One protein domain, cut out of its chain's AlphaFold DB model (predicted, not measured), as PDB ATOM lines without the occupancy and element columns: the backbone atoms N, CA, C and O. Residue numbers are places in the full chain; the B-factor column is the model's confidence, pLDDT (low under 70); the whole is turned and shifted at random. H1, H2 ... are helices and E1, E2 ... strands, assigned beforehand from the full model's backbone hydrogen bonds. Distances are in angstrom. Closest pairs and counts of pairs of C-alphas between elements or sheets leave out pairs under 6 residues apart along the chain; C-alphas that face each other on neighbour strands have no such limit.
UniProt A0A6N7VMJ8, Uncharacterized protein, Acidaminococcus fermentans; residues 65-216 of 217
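Overview. This is residues 65 to 216 of the 217 residues of an uncharacterized protein of Acidaminococcus fermentans (UniProt A0A6N7VMJ8). A single six-stranded sheet is curled like part of a barrel and folded back on itself, E1, E2 and E3 facing E5 and E6 with E4 as the hinge. Helices H1 and H2 pack on the E1 to E4 part, H1 over E3 and E4 and H2 over E1, while H3 and the short H4 lie over the E5 and E6 end. The printed part has 152 residues, with four named helices and six named strands in the order H1 E1 H2 E2 E3 H3 H4 E4 E5 E6; the sheet's order is E1 E2 E3 E4 E5 E6, antiparallel throughout, and the class is mixed. The whole is compact and rounded, with a radius of gyration of the C-alphas of 14.4 A and spans of 39 by 32 by 30 A.

Along the chain. H1, residues 65 to 76, begins at C-alpha 65 (-21.824, -0.639, 20.614) and is 16.2 A long. E1 is residues 91 to 94, and H2, residues 98 to 107, is 14.2 A long. E2, residues 116 to 121, and E3, residues 127 to 132, are 17.1 A and 16.5 A long. H3, residues 142 to 151, is 14.4 A long, and H4 is residues 153 to 156. E4, residues 167 to 175, is 21.8 A long and bends by 68 degrees at residue 170. E5, residues 189 to 199, is 23.6 A long and bends by 88 degrees at residue 192. E6, residues 206 to 209, ends at C-alpha 209 (-18.291, -4.056, 5.216).

Arrangement. The sheet is strongly twisted, with E1 and E6 as edge strands. N 93 and O 119 of E1 and E2 are 2.9 A apart, within hydrogen-bond range. In the hairpin E2 and E3, N 118 and O 130 are 2.8 A apart; between E3 and E4, N 131 and O 171 are 2.8 A apart. E4, E5 and E6 form a meander, each strand the antiparallel neighbour of the one before, with N 168 and O 195 at 2.9 A and N 196 and O 209 at 2.8 A. The closest C-alphas of E3 and E6, those of Ser 130 and Asp 209, are 6.3 A apart. H1, H2 and H3 are on the same face of the sheet. H1 runs along the strands at a height of 9.1 A over the sheet; its closest C-alphas to E3 are those of Ile 68 and Phe 129, 6.1 A. H1 and H2 only just touch, with 3 pairs of C-alphas within 8 A. H3, over E5 and E6, has a height of 9.6 A over the sheet. H4 is over E5, with the C-alphas of Tyr 156 and Val 197 closest at 5.8 A. In H1, H2 and H3 every O i to N i+4 pair is within hydrogen-bond range; H4 is too short for such a pair.

Size, cuts and confidence. The C-alphas farthest apart, those of Glu 77 and Ser 160, are 40.8 A apart. The printed part has no cut. The links H1 to E1 and E4 to E5 are long. Mean pLDDT of the printed part is 93.7, and no printed residue is under 70.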
ATOM      1  N   LYS A  65     -21.073   0.475  20.031       96.88
ATOM      2  CA  LYS A  65     -21.824  -0.639  20.614       96.88
ATOM      3  C   LYS A  65     -23.301  -0.297  20.790       96.88
ATOM      4  O   LYS A  65     -24.146  -1.085  20.375       96.88
ATOM      5  N   ASP A  66     -23.609   0.862  21.370       96.56
ATOM      6  CA  ASP A  66     -24.996   1.277  21.598       96.56
ATOM      7  C   ASP A  66     -25.735   1.500  20.280       96.56
ATOM      8  O   ASP A  66     -26.908   1.164  20.169       96.56
ATOM      9  N   ILE A  67     -25.051   2.029  19.263       98.12
ATOM     10  CA  ILE A  67     -25.617   2.264  17.932       98.12
ATOM     11  C   ILE A  67     -25.915   0.936  17.234       98.12
ATOM     12  O   ILE A  67     -27.018   0.756  16.719       98.12
ATOM     13  N   ILE A  68     -24.984  -0.021  17.261       98.06
ATOM     14  CA  ILE A  68     -25.207  -1.365  16.705       98.06
ATOM     15  C   ILE A  68     -26.366  -2.063  17.423       98.06
ATOM     16  O   ILE A  68     -27.242  -2.636  16.774       98.06
ATOM     17  N   GLU A  69     -26.408  -1.985  18.752       96.31
ATOM     18  CA  GLU A  69     -27.493  -2.563  19.542       96.31
ATOM     19  C   GLU A  69     -28.830  -1.864  19.264       96.31
ATOM     20  O   GLU A  69     -29.865  -2.515  19.129       96.31
ATOM     21  N   ARG A  70     -28.826  -0.544  19.082       96.88
ATOM     22  CA  ARG A  70     -30.021   0.218  18.731       96.88
ATOM     23  C   ARG A  70     -30.544  -0.143  17.340       96.88
ATOM     24  O   ARG A  70     -31.753  -0.292  17.179       96.88
ATOM     25  N   LEU A  71     -29.669  -0.318  16.351       97.62
ATOM     26  CA  LEU A  71     -30.043  -0.797  15.015       97.62
ATOM     27  C   LEU A  71     -30.595  -2.231  15.070       97.62
ATOM     28  O   LEU A  71     -31.589  -2.538  14.404       97.62
ATOM     29  N   ARG A  72     -30.018  -3.092  15.923       96.25
ATOM     30  CA  ARG A  72     -30.543  -4.436  16.206       96.25
ATOM     31  C   ARG A  72     -31.963  -4.366  16.772       96.25
ATOM     32  O   ARG A  72     -32.850  -5.022  16.234       96.25
ATOM     33  N   GLN A  73     -32.214  -3.548  17.791       94.19
ATOM     34  CA  GLN A  73     -33.564  -3.333  18.335       94.19
ATOM     35  C   GLN A  73     -34.514  -2.753  17.273       94.19
ATOM     36  O   GLN A  73     -35.646  -3.214  17.134       94.19
ATOM     37  N   GLY A  74     -34.019  -1.820  16.451       94.00
ATOM     38  CA  GLY A  74     -34.671  -1.322  15.235       94.00
ATOM     39  C   GLY A  74     -35.289  -2.436  14.401       94.00
ATOM     40  O   GLY A  74     -36.489  -2.438  14.135       94.00
ATOM     41  N   ARG A  75     -34.466  -3.416  14.039       94.62
ATOM     42  CA  ARG A  75     -34.867  -4.539  13.195       94.62
ATOM     43  C   ARG A  75     -35.707  -5.592  13.913       94.62
ATOM     44  O   ARG A  75     -36.720  -6.027  13.373       94.62
ATOM     45  N   TYR A  76     -35.257  -6.057  15.074       92.94
ATOM     46  CA  TYR A  76     -35.757  -7.296  15.683       92.94
ATOM     47  C   TYR A  76     -36.790  -7.076  16.792       92.94
ATOM     48  O   TYR A  76     -37.483  -8.017  17.161       92.94
ATOM     49  N   GLU A  77     -36.920  -5.851  17.303       90.50
ATOM     50  CA  GLU A  77     -37.915  -5.475  18.323       90.50
ATOM     51  C   GLU A  77     -38.982  -4.529  17.759       90.50
ATOM     52  O   GLU A  77     -39.776  -3.953  18.497       90.50
ATOM     53  N   GLY A  78     -39.010  -4.367  16.432       87.12
ATOM     54  CA  GLY A  78     -40.044  -3.604  15.740       87.12
ATOM     55  C   GLY A  78     -39.923  -2.086  15.887       87.12
ATOM     56  O   GLY A  78     -40.893  -1.374  15.646       87.12
ATOM     57  N   LEU A  79     -38.752  -1.561  16.273       87.69
ATOM     58  CA  LEU A  79     -38.566  -0.113  16.441       87.69
ATOM     59  C   LEU A  79     -38.331   0.628  15.111       87.69
ATOM     60  O   LEU A  79     -38.434   1.852  15.072       87.69
ATOM     61  N   ALA A  80     -38.026  -0.079  14.018       89.56
ATOM     62  CA  ALA A  80     -37.800   0.501  12.696       89.56
ATOM     63  C   ALA A  80     -38.280  -0.413  11.558       89.56
ATOM     64  O   ALA A  80     -37.578  -1.327  11.137       89.56
ATOM     65  N   ASP A  81     -39.453  -0.105  11.004       89.94
ATOM     66  CA  ASP A  81     -40.096  -0.867   9.915       89.94
ATOM     67  C   ASP A  81     -39.218  -1.021   8.669       89.94
ATOM     68  O   ASP A  81     -39.185  -2.090   8.069       89.94
ATOM     69  N   VAL A  82     -38.425   0.004   8.334       90.31
ATOM     70  CA  VAL A  82     -37.494  -0.019   7.191       90.31
ATOM     71  C   VAL A  82     -36.443  -1.130   7.297       90.31
ATOM     72  O   VAL A  82     -35.924  -1.591   6.285       90.31
ATOM     73  N   LEU A  83     -36.129  -1.578   8.516       91.81
ATOM     74  CA  LEU A  83     -35.183  -2.656   8.758       91.81
ATOM     75  C   LEU A  83     -35.857  -4.018   8.911       91.81
ATOM     76  O   LEU A  83     -35.135  -4.981   9.129       91.81
ATOM     77  N   GLN A  84     -37.185  -4.144   8.872       89.19
ATOM     78  CA  GLN A  84     -37.869  -5.405   9.179       89.19
ATOM     79  C   GLN A  84     -37.929  -6.366   7.980       89.19
ATOM     80  O   GLN A  84     -37.743  -5.996   6.823       89.19
ATOM     81  N   GLY A  85     -38.195  -7.643   8.271       85.12
ATOM     82  CA  GLY A  85     -38.441  -8.669   7.257       85.12
ATOM     83  C   GLY A  85     -37.198  -9.162   6.507       85.12
ATOM     84  O   GLY A  85     -36.047  -8.938   6.904       85.12
ATOM     85  N   LYS A  86     -37.452  -9.905   5.425       85.56
ATOM     86  CA  LYS A  86     -36.441 -10.388   4.478       85.56
ATOM     87  C   LYS A  86     -36.635  -9.638   3.162       85.56
ATOM     88  O   LYS A  86     -37.647  -9.870   2.500       85.56
ATOM     89  N   PRO A  87     -35.734  -8.714   2.801       88.56
ATOM     90  CA  PRO A  87     -35.904  -7.948   1.581       88.56
ATOM     91  C   PRO A  87     -35.675  -8.857   0.359       88.56
ATOM     92  O   PRO A  87     -34.921  -9.828   0.425       88.56
ATOM     93  N   SER A  88     -36.334  -8.559  -0.764       88.75
ATOM     94  CA  SER A  88     -36.183  -9.325  -2.017       88.75
ATOM     95  C   SER A  88     -34.814  -9.129  -2.680       88.75
ATOM     96  O   SER A  88     -34.374  -9.967  -3.465       88.75
ATOM     97  N   LYS A  89     -34.134  -8.031  -2.340       90.88
ATOM     98  CA  LYS A  89     -32.741  -7.712  -2.669       90.88
ATOM     99  C   LYS A  89     -32.036  -7.247  -1.403       90.88
ATOM    100  O   LYS A  89     -32.699  -6.762  -0.491       90.88
ATOM    101  N   THR A  90     -30.714  -7.351  -1.345       92.81
ATOM    102  CA  THR A  90     -29.957  -6.847  -0.194       92.81
ATOM    103  C   THR A  90     -30.225  -5.360   0.028       92.81
ATOM    104  O   THR A  90     -29.995  -4.525  -0.847       92.81
ATOM    105  N   LEU A  91     -30.722  -5.039   1.221       94.25
ATOM    106  CA  LEU A  91     -30.940  -3.673   1.678       94.25
ATOM    107  C   LEU A  91     -29.634  -3.146   2.268       94.25
ATOM    108  O   LEU A  91     -29.016  -3.824   3.087       94.25
ATOM    109  N   VAL A  92     -29.250  -1.928   1.889       96.12
ATOM    110  CA  VAL A  92     -28.144  -1.183   2.498       96.12
ATOM    111  C   VAL A  92     -28.628   0.225   2.809       96.12
ATOM    112  O   VAL A  92     -29.094   0.924   1.913       96.12
ATOM    113  N   ILE A  93     -28.508   0.636   4.069       96.06
ATOM    114  CA  ILE A  93     -28.779   2.001   4.526       96.06
ATOM    115  C   ILE A  93     -27.483   2.569   5.091       96.06
ATOM    116  O   ILE A  93     -26.914   1.990   6.016       96.06
ATOM    117  N   ALA A  94     -27.029   3.689   4.539       96.69
ATOM    118  CA  ALA A  94     -25.883   4.441   5.037       96.69
ATOM    119  C   ALA A  94     -26.358   5.588   5.937       96.69
ATOM    120  O   ALA A  94     -27.399   6.185   5.658       96.69
ATOM    121  N   SER A  95     -25.605   5.915   6.985       96.38
ATOM    122  CA  SER A  95     -25.961   6.950   7.964       96.38
ATOM    123  C   SER A  95     -26.156   8.345   7.365       96.38
ATOM    124  O   SER A  95     -26.926   9.138   7.896       96.38
ATOM    125  N   ASP A  96     -25.467   8.647   6.266       92.00
ATOM    126  CA  ASP A  96     -25.520   9.920   5.543       92.00
ATOM    127  C   ASP A  96     -26.630   9.984   4.478       92.00
ATOM    128  O   ASP A  96     -26.919  11.057   3.954       92.00
ATOM    129  N   SER A  97     -27.289   8.860   4.181       91.50
ATOM    130  CA  SER A  97     -28.449   8.822   3.285       91.50
ATOM    131  C   SER A  97     -29.710   9.367   3.965       91.50
ATOM    132  O   SER A  97     -29.846   9.292   5.185       91.50
ATOM    133  N   ALA A  98     -30.692   9.832   3.183       90.19
ATOM    134  CA  ALA A  98     -31.975  10.305   3.721       90.19
ATOM    135  C   ALA A  98     -32.674   9.247   4.603       90.19
ATOM    136  O   ALA A  98     -33.115   9.549   5.710       90.19
ATOM    137  N   ALA A  99     -32.689   7.984   4.158       90.44
ATOM    138  CA  ALA A  99     -33.236   6.870   4.933       90.44
ATOM    139  C   ALA A  99     -32.439   6.605   6.224       90.44
ATOM    140  O   ALA A  99     -33.017   6.262   7.253       90.44
ATOM    141  N   GLY A 100     -31.114   6.780   6.191       93.62
ATOM    142  CA  GLY A 100     -30.254   6.642   7.366       93.62
ATOM    143  C   GLY A 100     -30.475   7.740   8.399       93.62
ATOM    144  O   GLY A 100     -30.549   7.443   9.589       93.62
ATOM    145  N   GLN A 101     -30.651   8.983   7.954       91.62
ATOM    146  CA  GLN A 101     -30.951  10.124   8.822       91.62
ATOM    147  C   GLN A 101     -32.324   9.975   9.491       91.62
ATOM    148  O   GLN A 101     -32.455  10.184  10.700       91.62
ATOM    149  N   GLU A 102     -33.341   9.545   8.739       89.44
ATOM    150  CA  GLU A 102     -34.665   9.249   9.294       89.44
ATOM    151  C   GLU A 102     -34.602   8.102  10.313       89.44
ATOM    152  O   GLU A 102     -35.154   8.206  11.413       89.44
ATOM    153  N   LEU A 103     -33.872   7.032   9.984       92.50
ATOM    154  CA  LEU A 103     -33.655   5.897  10.875       92.50
ATOM    155  C   LEU A 103     -32.935   6.314  12.162       92.50
ATOM    156  O   LEU A 103     -33.354   5.916  13.251       92.50
ATOM    157  N   ALA A 104     -31.894   7.145  12.057       93.19
ATOM    158  CA  ALA A 104     -31.166   7.664  13.207       93.19
ATOM    159  C   ALA A 104     -32.078   8.482  14.127       93.19
ATOM    160  O   ALA A 104     -32.083   8.264  15.339       93.19
ATOM    161  N   ARG A 105     -32.910   9.360  13.550       88.81
ATOM    162  CA  ARG A 105     -33.900  10.155  14.285       88.81
ATOM    163  C   ARG A 105     -34.909   9.261  15.009       88.81
ATOM    164  O   ARG A 105     -35.113   9.428  16.210       88.81
ATOM    165  N   LYS A 106     -35.498   8.285  14.305       88.38
ATOM    166  CA  LYS A 106     -36.494   7.342  14.855       88.38
ATOM    167  C   LYS A 106     -35.928   6.523  16.017       88.38
ATOM    168  O   LYS A 106     -36.633   6.245  16.982       88.38
ATOM    169  N   LEU A 107     -34.652   6.153  15.931       91.94
ATOM    170  CA  LEU A 107     -33.973   5.307  16.908       91.94
ATOM    171  C   LEU A 107     -33.164   6.081  17.966       91.94
ATOM    172  O   LEU A 107     -32.531   5.457  18.818       91.94
ATOM    173  N   ASN A 108     -33.190   7.417  17.940       93.06
ATOM    174  CA  ASN A 108     -32.360   8.287  18.780       93.06
ATOM    175  C   ASN A 108     -30.863   7.902  18.749       93.06
ATOM    176  O   ASN A 108     -30.202   7.774  19.784       93.06
ATOM    177  N   ILE A 109     -30.345   7.662  17.544       95.75
ATOM    178  CA  ILE A 109     -28.919   7.444  17.282       95.75
ATOM    179  C   ILE A 109     -28.254   8.806  17.110       95.75
ATOM    180  O   ILE A 109     -28.685   9.615  16.291       95.75
ATOM    181  N   GLN A 110     -27.187   9.038  17.865       94.56
ATOM    182  CA  GLN A 110     -26.383  10.253  17.805       94.56
ATOM    183  C   GLN A 110     -24.954   9.857  17.453       94.56
ATOM    184  O   GLN A 110     -24.128   9.572  18.318       94.56
ATOM    185  N   THR A 111     -24.690   9.769  16.153       93.75
ATOM    186  CA  THR A 111     -23.361   9.447  15.633       93.75
ATOM    187  C   THR A 111     -22.409  10.612  15.902       93.75
ATOM    188  O   THR A 111     -22.758  11.766  15.663       93.75
ATOM    189  N   LYS A 112     -21.213  10.305  16.419       94.06
ATOM    190  CA  LYS A 112     -20.151  11.291  16.647       94.06
ATOM    191  C   LYS A 112     -19.800  11.997  15.332       94.06
ATOM    192  O   LYS A 112     -19.833  11.384  14.266       94.06
ATOM    193  N   GLU A 113     -19.450  13.278  15.403       93.12
ATOM    194  CA  GLU A 113     -19.004  14.022  14.225       93.12
ATOM    195  C   GLU A 113     -17.809  13.324  13.558       93.12
ATOM    196  O   GLU A 113     -16.852  12.922  14.221       93.12
ATOM    197  N   GLY A 114     -17.889  13.163  12.237       93.50
ATOM    198  CA  GLY A 114     -16.883  12.465  11.441       93.50
ATOM    199  C   GLY A 114     -17.024  10.941  11.412       93.50
ATOM    200  O   GLY A 114     -16.388  10.313  10.568       93.50
ATOM    201  N   ASP A 115     -17.869  10.344  12.249       98.25
ATOM    202  CA  ASP A 115     -18.151   8.907  12.230       98.25
ATOM    203  C   ASP A 115     -19.318   8.587  11.273       98.25
ATOM    204  O   ASP A 115     -20.010   9.475  10.769       98.25
ATOM    205  N   GLY A 116     -19.538   7.303  10.995       97.94
ATOM    206  CA  GLY A 116     -20.624   6.852  10.124       97.94
ATOM    207  C   GLY A 116     -20.987   5.396  10.366       97.94
ATOM    208  O   GLY A 116     -20.257   4.661  11.030       97.94
ATOM    209  N   TRP A 117     -22.123   4.954   9.840       98.56
ATOM    210  CA  TRP A 117     -22.532   3.557   9.950       98.56
ATOM    211  C   TRP A 117     -23.316   3.072   8.734       98.56
ATOM    212  O   TRP A 117     -23.922   3.853   8.003       98.56
ATOM    213  N   PHE A 118     -23.320   1.755   8.545       98.31
ATOM    214  CA  PHE A 118     -24.140   1.061   7.563       98.31
ATOM    215  C   PHE A 118     -25.004   0.002   8.236       98.31
ATOM    216  O   PHE A 118     -24.563  -0.690   9.156       98.31
ATOM    217  N   ALA A 119     -26.219  -0.158   7.725       97.69
ATOM    218  CA  ALA A 119     -27.085  -1.287   8.001       97.69
ATOM    219  C   ALA A 119     -27.297  -2.088   6.722       97.69
ATOM    220  O   ALA A 119     -27.927  -1.599   5.785       97.69
ATOM    221  N   ARG A 120     -26.786  -3.322   6.693       96.62
ATOM    222  CA  ARG A 120     -26.972  -4.254   5.586       96.62
ATOM    223  C   ARG A 120     -27.828  -5.436   6.011       96.62
ATOM    224  O   ARG A 120     -27.455  -6.186   6.909       96.62
ATOM    225  N   VAL A 121     -28.942  -5.638   5.319       95.44
ATOM    226  CA  VAL A 121     -29.837  -6.782   5.509       95.44
ATOM    227  C   VAL A 121     -29.847  -7.618   4.235       95.44
ATOM    228  O   VAL A 121     -30.304  -7.162   3.188       95.44
ATOM    229  N   GLN A 122     -29.354  -8.849   4.332       93.75
ATOM    230  CA  GLN A 122     -29.343  -9.809   3.228       93.75
ATOM    231  C   GLN A 122     -30.721 -10.447   3.026       93.75
ATOM    232  O   GLN A 122     -31.560 -10.474   3.930       93.75
ATOM    233  N   THR A 123     -30.932 -11.029   1.848       92.94
ATOM    234  CA  THR A 123     -32.180 -11.719   1.473       92.94
ATOM    235  C   THR A 123     -32.489 -12.938   2.353       92.94
ATOM    236  O   THR A 123     -33.651 -13.247   2.615       92.94
ATOM    237  N   ASP A 124     -31.462 -13.603   2.892       91.44
ATOM    238  CA  ASP A 124     -31.600 -14.698   3.865       91.44
ATOM    239  C   ASP A 124     -31.927 -14.207   5.296       91.44
ATOM    240  O   ASP A 124     -32.298 -14.996   6.173       91.44
ATOM    241  N   GLY A 125     -31.880 -12.890   5.516       91.88
ATOM    242  CA  GLY A 125     -32.144 -12.214   6.779       91.88
ATOM    243  C   GLY A 125     -30.907 -11.991   7.649       91.88
ATOM    244  O   GLY A 125     -31.046 -11.339   8.691       91.88
ATOM    245  N   VAL A 126     -29.725 -12.482   7.246       94.19
ATOM    246  CA  VAL A 126     -28.458 -12.163   7.919       94.19
ATOM    247  C   VAL A 126     -28.220 -10.662   7.839       94.19
ATOM    248  O   VAL A 126     -28.347 -10.043   6.782       94.19
ATOM    249  N   THR A 127     -27.895 -10.074   8.981       96.31
ATOM    250  CA  THR A 127     -27.774  -8.630   9.144       96.31
ATOM    251  C   THR A 127     -26.387  -8.276   9.628       96.31
ATOM    252  O   THR A 127     -25.884  -8.873  10.580       96.31
ATOM    253  N   VAL A 128     -25.790  -7.296   8.960       97.50
ATOM    254  CA  VAL A 128     -24.493  -6.733   9.309       97.50
ATOM    255  C   VAL A 128     -24.677  -5.245   9.553       97.50
ATOM    256  O   VAL A 128     -25.126  -4.512   8.671       97.50
ATOM    257  N   PHE A 129     -24.342  -4.802  10.758       98.44
ATOM    258  CA  PHE A 129     -24.189  -3.390  11.080       98.44
ATOM    259  C   PHE A 129     -22.700  -3.074  11.123       98.44
ATOM    260  O   PHE A 129     -21.930  -3.797  11.750       98.44
ATOM    261  N   SER A 130     -22.271  -2.024  10.441       98.38
ATOM    262  CA  SER A 130     -20.869  -1.600  10.429       98.38
ATOM    263  C   SER A 130     -20.785  -0.175  10.934       98.38
ATOM    264  O   SER A 130     -21.455   0.696  10.396       98.38
ATOM    265  N   TYR A 131     -19.978   0.056  11.964       98.75
ATOM    266  CA  TYR A 131     -19.705   1.381  12.507       98.75
ATOM    267  C   TYR A 131     -18.272   1.788  12.170       98.75
ATOM    268  O   TYR A 131     -17.318   1.097  12.531       98.75
ATOM    269  N   TYR A 132     -18.131   2.918  11.491       98.56
ATOM    270  CA  TYR A 132     -16.868   3.552  11.154       98.56
ATOM    271  C   TYR A 132     -16.590   4.690  12.134       98.56
ATOM    272  O   TYR A 132     -17.409   5.596  12.271       98.56
ATOM    273  N   SER A 133     -15.413   4.665  12.763       97.88
ATOM    274  CA  SER A 133     -14.939   5.779  13.582       97.88
ATOM    275  C   SER A 133     -13.776   6.498  12.915       97.88
ATOM    276  O   SER A 133     -12.782   5.857  12.567       97.88
ATOM    277  N   ALA A 134     -13.855   7.822  12.793       97.94
ATOM    278  CA  ALA A 134     -12.749   8.640  12.314       97.94
ATOM    279  C   ALA A 134     -11.520   8.490  13.218       97.94
ATOM    280  O   ALA A 134     -10.396   8.368  12.738       97.94
ATOM    281  N   GLU A 135     -11.733   8.411  14.532       97.19
ATOM    282  CA  GLU A 135     -10.674   8.236  15.530       97.19
ATOM    283  C   GLU A 135      -9.879   6.940  15.304       97.19
ATOM    284  O   GLU A 135      -8.650   6.964  15.224       97.19
ATOM    285  N   ALA A 136     -10.574   5.820  15.073       97.12
ATOM    286  CA  ALA A 136      -9.943   4.536  14.750       97.12
ATOM    287  C   ALA A 136      -9.217   4.537  13.387       97.12
ATOM    288  O   ALA A 136      -8.402   3.655  13.111       97.12
ATOM    289  N   ASN A 137      -9.499   5.531  12.541       97.94
ATOM    290  CA  ASN A 137      -8.989   5.669  11.181       97.94
ATOM    291  C   ASN A 137      -8.154   6.946  11.002       97.94
ATOM    292  O   ASN A 137      -8.197   7.595   9.958       97.94
ATOM    293  N   LYS A 138      -7.344   7.283  12.016       97.00
ATOM    294  CA  LYS A 138      -6.349   8.374  11.971       97.00
ATOM    295  C   LYS A 138      -6.963   9.759  11.704       97.00
ATOM    296  O   LYS A 138      -6.327  10.607  11.086       97.00
ATOM    297  N   GLY A 139      -8.196   9.978  12.148       96.81
ATOM    298  CA  GLY A 139      -8.926  11.234  11.973       96.81
ATOM    299  C   GLY A 139      -9.571  11.419  10.598       96.81
ATOM    300  O   GLY A 139     -10.181  12.458  10.370       96.81
ATOM    301  N   MET A 140      -9.478  10.444   9.685       96.94
ATOM    302  CA  MET A 140     -10.203  10.502   8.413       96.94
ATOM    303  C   MET A 140     -11.703  10.398   8.690       96.94
ATOM    304  O   MET A 140     -12.183   9.362   9.145       96.94
ATOM    305  N   THR A 141     -12.456  11.455   8.414       98.25
ATOM    306  CA  THR A 141     -13.912  11.441   8.596       98.25
ATOM    307  C   THR A 141     -14.602  10.556   7.558       98.25
ATOM    308  O   THR A 141     -14.075  10.300   6.475       98.25
ATOM    309  N   PHE A 142     -15.812  10.106   7.875       96.88
ATOM    310  CA  PHE A 142     -16.645   9.298   6.995       96.88
ATOM    311  C   PHE A 142     -16.918   9.993   5.653       96.88
ATOM    312  O   PHE A 142     -16.797   9.375   4.598       96.88
ATOM    313  N   SER A 143     -17.206  11.298   5.675       95.69
ATOM    314  CA  SER A 143     -17.421  12.097   4.464       95.69
ATOM    315  C   SER A 143     -16.141  12.271   3.640       95.69
ATOM    316  O   SER A 143     -16.193  12.186   2.414       95.69
ATOM    317  N   GLN A 144     -14.982  12.448   4.285       97.31
ATOM    318  CA  GLN A 144     -13.689  12.472   3.592       97.31
ATOM    319  C   GLN A 144     -13.381  11.126   2.932       97.31
ATOM    320  O   GLN A 144     -12.946  11.110   1.784       97.31
ATOM    321  N   LEU A 145     -13.642  10.009   3.616       96.62
ATOM    322  CA  LEU A 145     -13.485   8.671   3.044       96.62
ATOM    323  C   LEU A 145     -14.421   8.459   1.846       96.62
ATOM    324  O   LEU A 145     -13.993   7.930   0.824       96.62
ATOM    325  N   ALA A 146     -15.680   8.894   1.948       94.44
ATOM    326  CA  ALA A 146     -16.643   8.819   0.852       94.44
ATOM    327  C   ALA A 146     -16.171   9.618  -0.376       94.44
ATOM    328  O   ALA A 146     -16.202   9.111  -1.500       94.44
ATOM    329  N   ALA A 147     -15.689  10.845  -0.162       95.31
ATOM    330  CA  ALA A 147     -15.144  11.692  -1.219       95.31
ATOM    331  C   ALA A 147     -13.867  11.097  -1.837       95.31
ATOM    332  O   ALA A 147     -13.713  11.097  -3.061       95.31
ATOM    333  N   ASP A 148     -12.968  10.545  -1.015       95.50
ATOM    334  CA  ASP A 148     -11.746   9.909  -1.504       95.50
ATOM    335  C   ASP A 148     -12.052   8.638  -2.301       95.50
ATOM    336  O   ASP A 148     -11.497   8.446  -3.377       95.50
ATOM    337  N   TYR A 149     -13.011   7.818  -1.860       94.12
ATOM    338  CA  TYR A 149     -13.462   6.647  -2.610       94.12
ATOM    339  C   TYR A 149     -14.004   7.011  -4.001       94.12
ATOM    340  O   TYR A 149     -13.696   6.328  -4.981       94.12
ATOM    341  N   GLN A 150     -14.780   8.094  -4.112       91.88
ATOM    342  CA  GLN A 150     -15.309   8.563  -5.399       91.88
ATOM    343  C   GLN A 150     -14.198   9.046  -6.338       91.88
ATOM    344  O   GLN A 150     -14.249   8.791  -7.539       91.88
ATOM    345  N   LYS A 151     -13.178   9.722  -5.800       94.50
ATOM    346  CA  LYS A 151     -12.055  10.250  -6.585       94.50
ATOM    347  C   LYS A 151     -11.022   9.175  -6.943       94.50
ATOM    348  O   LYS A 151     -10.480   9.175  -8.044       94.50
ATOM    349  N   ASN A 152     -10.757   8.262  -6.013       94.25
ATOM    350  CA  ASN A 152      -9.637   7.325  -6.018       94.25
ATOM    351  C   ASN A 152     -10.114   5.872  -5.859       94.25
ATOM    352  O   ASN A 152      -9.504   5.079  -5.142       94.25
ATOM    353  N   THR A 153     -11.195   5.482  -6.544       92.62
ATOM    354  CA  THR A 153     -11.852   4.172  -6.360       92.62
ATOM    355  C   THR A 153     -10.887   2.987  -6.431       92.62
ATOM    356  O   THR A 153     -10.970   2.089  -5.599       92.62
ATOM    357  N   LYS A 154      -9.917   3.008  -7.358       93.69
ATOM    358  CA  LYS A 154      -8.919   1.934  -7.542       93.69
ATOM    359  C   LYS A 154      -8.013   1.704  -6.323       93.69
ATOM    360  O   LYS A 154      -7.488   0.602  -6.177       93.69
ATOM    361  N   THR A 155      -7.850   2.698  -5.447       94.19
ATOM    362  CA  THR A 155      -7.118   2.567  -4.173       94.19
ATOM    363  C   THR A 155      -7.839   1.634  -3.203       94.19
ATOM    364  O   THR A 155      -7.208   0.975  -2.380       94.19
ATOM    365  N   TYR A 156      -9.163   1.542  -3.320       95.81
ATOM    366  CA  TYR A 156     -10.015   0.775  -2.417       95.81
ATOM    367  C   TYR A 156     -10.549  -0.497  -3.056       95.81
ATOM    368  O   TYR A 156     -10.593  -1.541  -2.405       95.81
ATOM    369  N   TYR A 157     -10.937  -0.425  -4.326       95.75
ATOM    370  CA  TYR A 157     -11.640  -1.478  -5.034       95.75
ATOM    371  C   TYR A 157     -11.282  -1.487  -6.520       95.75
ATOM    372  O   TYR A 157     -11.380  -0.479  -7.220       95.75
ATOM    373  N   ASP A 158     -10.902  -2.658  -7.014       94.81
ATOM    374  CA  ASP A 158     -10.623  -2.897  -8.419       94.81
ATOM    375  C   ASP A 158     -11.809  -3.608  -9.072       94.81
ATOM    376  O   ASP A 158     -12.001  -4.813  -8.909       94.81
ATOM    377  N   ALA A 159     -12.596  -2.851  -9.836       91.12
ATOM    378  CA  ALA A 159     -13.786  -3.356 -10.514       91.12
ATOM    379  C   ALA A 159     -13.487  -4.443 -11.560       91.12
ATOM    380  O   ALA A 159     -14.367  -5.243 -11.858       91.12
ATOM    381  N   SER A 160     -12.262  -4.504 -12.097       91.56
ATOM    382  CA  SER A 160     -11.900  -5.516 -13.097       91.56
ATOM    383  C   SER A 160     -11.705  -6.905 -12.486       91.56
ATOM    384  O   SER A 160     -11.988  -7.912 -13.128       91.56
ATOM    385  N   THR A 161     -11.254  -6.958 -11.231       91.50
ATOM    386  CA  THR A 161     -10.987  -8.207 -10.500       91.50
ATOM    387  C   THR A 161     -12.005  -8.478  -9.390       91.50
ATOM    388  O   THR A 161     -12.060  -9.580  -8.850       91.50
ATOM    389  N   GLY A 162     -12.808  -7.478  -9.023       90.88
ATOM    390  CA  GLY A 162     -13.712  -7.525  -7.877       90.88
ATOM    391  C   GLY A 162     -12.995  -7.489  -6.522       90.88
ATOM    392  O   GLY A 162     -13.620  -7.746  -5.491       90.88
ATOM    393  N   GLU A 163     -11.693  -7.204  -6.489       93.88
ATOM    394  CA  GLU A 163     -10.899  -7.241  -5.262       93.88
ATOM    395  C   GLU A 163     -10.863  -5.891  -4.550       93.88
ATOM    396  O   GLU A 163     -10.592  -4.849  -5.147       93.88
ATOM    397  N   ASN A 164     -11.033  -5.928  -3.230       95.50
ATOM    398  CA  ASN A 164     -10.678  -4.804  -2.373       95.50
ATOM    399  C   ASN A 164      -9.148  -4.717  -2.239       95.50
ATOM    400  O   ASN A 164      -8.476  -5.734  -2.060       95.50
ATOM    401  N   LYS A 165      -8.605  -3.501  -2.305       93.75
ATOM    402  CA  LYS A 165      -7.164  -3.205  -2.228       93.75
ATOM    403  C   LYS A 165      -6.752  -2.590  -0.889       93.75
ATOM    404  O   LYS A 165      -5.613  -2.771  -0.471       93.75
ATOM    405  N   ALA A 166      -7.680  -1.926  -0.202       91.56
ATOM    406  CA  ALA A 166      -7.458  -1.308   1.100       91.56
ATOM    407  C   ALA A 166      -8.585  -1.647   2.084       91.56
ATOM    408  O   ALA A 166      -9.707  -1.982   1.692       91.56
ATOM    409  N   THR A 167      -8.272  -1.542   3.374       96.00
ATOM    410  CA  THR A 167      -9.219  -1.737   4.475       96.00
ATOM    411  C   THR A 167      -9.138  -0.584   5.460       96.00
ATOM    412  O   THR A 167      -8.054  -0.058   5.714       96.00
ATOM    413  N   VAL A 168     -10.270  -0.265   6.071       97.69
ATOM    414  CA  VAL A 168     -10.390   0.641   7.221       97.69
ATOM    415  C   VAL A 168     -10.676  -0.167   8.492       97.69
ATOM    416  O   VAL A 168     -10.875  -1.380   8.427       97.69
ATOM    417  N   ARG A 169     -10.675   0.468   9.664       98.12
ATOM    418  CA  ARG A 169     -11.087  -0.146  10.934       98.12
ATOM    419  C   ARG A 169     -12.556   0.145  11.213       98.12
ATOM    420  O   ARG A 169     -12.973   1.301  11.137       98.12
ATOM    421  N   ILE A 170     -13.319  -0.883  11.571       98.50
ATOM    422  CA  ILE A 170     -14.733  -0.763  11.944       98.50
ATOM    423  C   ILE A 170     -15.058  -1.575  13.196       98.50
ATOM    424  O   ILE A 170     -14.316  -2.481  13.584       98.50
ATOM    425  N   THR A 171     -16.210  -1.278  13.788       98.50
ATOM    426  CA  THR A 171     -16.908  -2.193  14.693       98.50
ATOM    427  C   THR A 171     -18.047  -2.857  13.929       98.50
ATOM    428  O   THR A 171     -18.866  -2.181  13.309       98.50
ATOM    429  N   GLU A 172     -18.096  -4.183  13.961       97.94
ATOM    430  CA  GLU A 172     -19.094  -5.011  13.289       97.94
ATOM    431  C   GLU A 172     -20.131  -5.530  14.289       97.94
ATOM    432  O   GLU A 172     -19.792  -6.006  15.371       97.94
ATOM    433  N   GLY A 173     -21.400  -5.489  13.892       97.94
ATOM    434  CA  GLY A 173     -22.494  -6.240  14.488       97.94
ATOM    435  C   GLY A 173     -22.995  -7.302  13.513       97.94
ATOM    436  O   GLY A 173     -23.524  -6.938  12.467       97.94
ATOM    437  N   LEU A 174     -22.866  -8.587  13.849       96.94
ATOM    438  CA  LEU A 174     -23.218  -9.712  12.976       96.94
ATOM    439  C   LEU A 174     -24.345 -10.561  13.575       96.94
ATOM    440  O   LEU A 174     -24.166 -11.273  14.571       96.94
ATOM    441  N   PHE A 175     -25.502 -10.529  12.916       96.44
ATOM    442  CA  PHE A 175     -26.731 -11.148  13.399       96.44
ATOM    443  C   PHE A 175     -27.345 -12.090  12.366       96.44
ATOM    444  O   PHE A 175     -27.382 -11.805  11.169       96.44
ATOM    445  N   ASN A 176     -27.873 -13.217  12.832       94.50
ATOM    446  CA  ASN A 176     -28.686 -14.105  12.013       94.50
ATOM    447  C   ASN A 176     -30.106 -13.535  11.825       94.50
ATOM    448  O   ASN A 176     -30.460 -12.475  12.344       94.50
ATOM    449  N   SER A 177     -30.963 -14.254  11.103       92.38
ATOM    450  CA  SER A 177     -32.342 -13.828  10.823       92.38
ATOM    451  C   SER A 177     -33.238 -13.678  12.063       92.38
ATOM    452  O   SER A 177     -34.304 -13.082  11.959       92.38
ATOM    453  N   GLN A 178     -32.806 -14.162  13.230       91.00
ATOM    454  CA  GLN A 178     -33.521 -14.069  14.507       91.00
ATOM    455  C   GLN A 178     -32.919 -13.019  15.457       91.00
ATOM    456  O   GLN A 178     -33.329 -12.937  16.612       91.00
ATOM    457  N   GLY A 179     -31.908 -12.260  15.020       90.38
ATOM    458  CA  GLY A 179     -31.240 -11.258  15.857       90.38
ATOM    459  C   GLY A 179     -30.263 -11.843  16.877       90.38
ATOM    460  O   GLY A 179     -29.811 -11.128  17.768       90.38
ATOM    461  N   LYS A 180     -29.922 -13.132  16.751       92.31
ATOM    462  CA  LYS A 180     -28.877 -13.803  17.538       92.31
ATOM    463  C   LYS A 180     -27.551 -13.771  16.782       92.31
ATOM    464  O   LYS A 180     -27.515 -13.408  15.611       92.31
ATOM    465  N   SER A 181     -26.471 -14.202  17.430       91.81
ATOM    466  CA  SER A 181     -25.167 -14.369  16.779       91.81
ATOM    467  C   SER A 181     -25.274 -15.177  15.486       91.81
ATOM    468  O   SER A 181     -25.791 -16.295  15.487       91.81
ATOM    469  N   ALA A 182     -24.754 -14.617  14.393       88.88
ATOM    470  CA  ALA A 182     -24.486 -15.367  13.166       88.88
ATOM    471  C   ALA A 182     -23.081 -16.005  13.161       88.88
ATOM    472  O   ALA A 182     -22.777 -16.804  12.280       88.88
ATOM    473  N   ALA A 183     -22.242 -15.708  14.159       86.62
ATOM    474  CA  ALA A 183     -20.962 -16.375  14.366       86.62
ATOM    475  C   ALA A 183     -21.111 -17.627  15.249       86.62
ATOM    476  O   ALA A 183     -21.891 -17.637  16.207       86.62
ATOM    477  N   GLY A 184     -20.301 -18.657  14.979       74.44
ATOM    478  CA  GLY A 184     -20.332 -19.935  15.707       74.44
ATOM    479  C   GLY A 184     -19.999 -19.842  17.205       74.44
ATOM    480  O   GLY A 184     -20.366 -20.729  17.962       74.44
ATOM    481  N   ALA A 185     -19.361 -18.754  17.650       76.25
ATOM    482  CA  ALA A 185     -18.967 -18.537  19.046       76.25
ATOM    483  C   ALA A 185     -20.000 -17.751  19.886       76.25
ATOM    484  O   ALA A 185     -19.693 -17.337  20.999       76.25
ATOM    485  N   GLY A 186     -21.197 -17.464  19.355       85.00
ATOM    486  CA  GLY A 186     -22.232 -16.704  20.079       85.00
ATOM    487  C   GLY A 186     -21.969 -15.193  20.208       85.00
ATOM    488  O   GLY A 186     -22.808 -14.467  20.741       85.00
ATOM    489  N   LYS A 187     -20.833 -14.706  19.699       90.69
ATOM    490  CA  LYS A 187     -20.439 -13.293  19.698       90.69
ATOM    491  C   LYS A 187     -21.149 -12.525  18.579       90.69
ATOM    492  O   LYS A 187     -21.072 -12.911  17.419       90.69
ATOM    493  N   THR A 188     -21.796 -11.417  18.931       93.00
ATOM    494  CA  THR A 188     -22.522 -10.548  17.987       93.00
ATOM    495  C   THR A 188     -21.763  -9.280  17.615       93.00
ATOM    496  O   THR A 188     -22.023  -8.731  16.553       93.00
ATOM    497  N   LEU A 189     -20.844  -8.810  18.463       96.50
ATOM    498  CA  LEU A 189     -20.113  -7.553  18.285       96.50
ATOM    499  C   LEU A 189     -18.614  -7.818  18.131       96.50
ATOM    500  O   LEU A 189     -18.021  -8.453  19.001       96.50
ATOM    501  N   PHE A 190     -17.992  -7.298  17.077       96.88
ATOM    502  CA  PHE A 190     -16.570  -7.456  16.784       96.88
ATOM    503  C   PHE A 190     -15.927  -6.083  16.599       96.88
ATOM    504  O   PHE A 190     -16.175  -5.384  15.625       96.88
ATOM    505  N   GLU A 191     -15.111  -5.679  17.564       96.50
ATOM    506  CA  GLU A 191     -14.451  -4.378  17.549       96.50
ATOM    507  C   GLU A 191     -13.150  -4.418  16.751       96.50
ATOM    508  O   GLU A 191     -12.432  -5.422  16.750       96.50
ATOM    509  N   ASN A 192     -12.828  -3.286  16.124       95.94
ATOM    510  CA  ASN A 192     -11.560  -3.056  15.441       95.94
ATOM    511  C   ASN A 192     -11.248  -4.103  14.353       95.94
ATOM    512  O   ASN A 192     -10.096  -4.499  14.171       95.94
ATOM    513  N   VAL A 193     -12.260  -4.561  13.616       97.25
ATOM    514  CA  VAL A 193     -12.081  -5.504  12.503       97.25
ATOM    515  C   VAL A 193     -11.803  -4.763  11.189       97.25
ATOM    516  O   VAL A 193     -12.131  -3.578  11.069       97.25
ATOM    517  N   PRO A 194     -11.176  -5.418  10.194       97.88
ATOM    518  CA  PRO A 194     -11.034  -4.843   8.862       97.88
ATOM    519  C   PRO A 194     -12.403  -4.626   8.202       97.88
ATOM    520  O   PRO A 194     -13.187  -5.561   8.077       97.88
ATOM    521  N   GLY A 195     -12.659  -3.403   7.747       98.06
ATOM    522  CA  GLY A 195     -13.779  -3.036   6.889       98.06
ATOM    523  C   GLY A 195     -13.297  -2.818   5.459       98.06
ATOM    524  O   GLY A 195     -12.404  -2.004   5.209       98.06
ATOM    525  N   TYR A 196     -13.872  -3.549   4.515       97.81
ATOM    526  CA  TYR A 196     -13.589  -3.439   3.094       97.81
ATOM    527  C   TYR A 196     -14.445  -2.335   2.479       97.81
ATOM    528  O   TYR A 196     -15.669  -2.366   2.583       97.81
ATOM    529  N   VAL A 197     -13.792  -1.375   1.830       97.06
ATOM    530  CA  VAL A 197     -14.455  -0.266   1.137       97.06
ATOM    531  C   VAL A 197     -14.686  -0.666  -0.318       97.06
ATOM    532  O   VAL A 197     -13.746  -1.073  -1.006       97.06
ATOM    533  N   GLY A 198     -15.922  -0.569  -0.802       95.50
ATOM    534  CA  GLY A 198     -16.260  -0.922  -2.182       95.50
ATOM    535  C   GLY A 198     -17.673  -0.502  -2.584       95.50
ATOM    536  O   GLY A 198     -18.363   0.141  -1.792       95.50
ATOM    537  N   PRO A 199     -18.113  -0.841  -3.808       94.62
ATOM    538  CA  PRO A 199     -19.450  -0.495  -4.275       94.62
ATOM    539  C   PRO A 199     -20.520  -1.177  -3.419       94.62
ATOM    540  O   PRO A 199     -20.372  -2.334  -3.018       94.62
ATOM    541  N   SER A 200     -21.609  -0.459  -3.148       93.06
ATOM    542  CA  SER A 200     -22.740  -1.019  -2.410       93.06
ATOM    543  C   SER A 200     -23.499  -2.057  -3.254       93.06
ATOM    544  O   SER A 200     -23.815  -1.776  -4.416       93.06
ATOM    545  N   PRO A 201     -23.900  -3.215  -2.687       90.19
ATOM    546  CA  PRO A 201     -24.746  -4.190  -3.382       90.19
ATOM    547  C   PRO A 201     -26.165  -3.664  -3.665       90.19
ATOM    548  O   PRO A 201     -26.874  -4.240  -4.485       90.19
ATOM    549  N   SER A 202     -26.581  -2.548  -3.046       84.56
ATOM    550  CA  SER A 202     -27.839  -1.868  -3.391       84.56
ATOM    551  C   SER A 202     -27.787  -1.126  -4.735       84.56
ATOM    552  O   SER A 202     -28.817  -0.643  -5.203       84.56
ATOM    553  N   GLY A 203     -26.608  -1.027  -5.366       78.62
ATOM    554  CA  GLY A 203     -26.417  -0.404  -6.678       78.62
ATOM    555  C   GLY A 203     -26.185   1.109  -6.652       78.62
ATOM    556  O   GLY A 203     -26.040   1.712  -7.711       78.62
ATOM    557  N   SER A 204     -26.124   1.734  -5.472       77.31
ATOM    558  CA  SER A 204     -25.813   3.162  -5.333       77.31
ATOM    559  C   SER A 204     -24.853   3.421  -4.175       77.31
ATOM    560  O   SER A 204     -24.975   2.822  -3.106       77.31
ATOM    561  N   GLY A 205     -23.888   4.315  -4.399       87.81
ATOM    562  CA  GLY A 205     -22.884   4.685  -3.405       87.81
ATOM    563  C   GLY A 205     -21.877   3.575  -3.092       87.81
ATOM    564  O   GLY A 205     -21.648   2.649  -3.875       87.81
ATOM    565  N   PHE A 206     -21.255   3.694  -1.925       94.31
ATOM    566  CA  PHE A 206     -20.249   2.768  -1.418       94.31
ATOM    567  C   PHE A 206     -20.724   2.122  -0.117       94.31
ATOM    568  O   PHE A 206     -21.708   2.552   0.483       94.31
ATOM    569  N   ILE A 207     -20.017   1.088   0.318       96.38
ATOM    570  CA  ILE A 207     -20.203   0.444   1.614       96.38
ATOM    571  C   ILE A 207     -18.841   0.185   2.255       96.38
ATOM    572  O   ILE A 207     -17.845  -0.032   1.559       96.38
ATOM    573  N   ILE A 208     -18.814   0.192   3.587       97.56
ATOM    574  CA  ILE A 208     -17.724  -0.362   4.388       97.56
ATOM    575  C   ILE A 208     -18.275  -1.608   5.072       97.56
ATOM    576  O   ILE A 208     -19.175  -1.492   5.900       97.56
ATOM    577  N   ASP A 209     -17.758  -2.784   4.720       96.62
ATOM    578  CA  ASP A 209     -18.291  -4.056   5.216       96.62
ATOM    579  C   ASP A 209     -17.170  -5.007   5.666       96.62
ATOM    580  O   ASP A 209     -16.129  -5.064   5.013       96.62
ATOM    581  N   PRO A 210     -17.346  -5.790   6.743       95.81
ATOM    582  CA  PRO A 210     -16.391  -6.837   7.138       95.81
ATOM    583  C   PRO A 210     -16.268  -7.963   6.093       95.81
ATOM    584  O   PRO A 210     -15.290  -8.714   6.074       95.81
ATOM    585  N   THR A 211     -17.234  -8.083   5.182       95.06
ATOM    586  CA  THR A 211     -17.220  -9.007   4.048       95.06
ATOM    587  C   THR A 211     -16.637  -8.321   2.814       95.06
ATOM    588  O   THR A 211     -17.050  -7.230   2.434       95.06
ATOM    589  N   ARG A 212     -15.703  -8.989   2.126       94.88
ATOM    590  CA  ARG A 212     -15.154  -8.497   0.848       94.88
ATOM    591  C   ARG A 212     -16.262  -8.238  -0.171       94.88
ATOM    592  O   ARG A 212     -17.161  -9.065  -0.306       94.88
ATOM    593  N   THR A 213     -16.121  -7.183  -0.970       93.19
ATOM    594  CA  THR A 213     -17.156  -6.732  -1.914       93.19
ATOM    595  C   THR A 213     -17.587  -7.827  -2.893       93.19
ATOM    596  O   THR A 213     -18.779  -8.054  -3.050       93.19
ATOM    597  N   LYS A 214     -16.658  -8.609  -3.464       92.56
ATOM    598  CA  LYS A 214     -16.995  -9.751  -4.349       92.56
ATOM    599  C   LYS A 214     -17.800 -10.884  -3.695       92.56
ATOM    600  O   LYS A 214     -18.235 -11.796  -4.389       92.56
ATOM    601  N   LYS A 215     -17.910 -10.891  -2.365       91.94
ATOM    602  CA  LYS A 215     -18.673 -11.873  -1.581       91.94
ATOM    603  C   LYS A 215     -19.964 -11.282  -1.008       91.94
ATOM    604  O   LYS A 215     -20.677 -11.993  -0.304       91.94
ATOM    605  N   LEU A 216     -20.240 -10.001  -1.258       89.75
ATOM    606  CA  LEU A 216     -21.510  -9.399  -0.877       89.75
ATOM    607  C   LEU A 216     -22.617 -10.015  -1.731       89.75
ATOM    608  O   LEU A 216     -22.478 -10.138  -2.948       89.75
TER     609      LEU A 216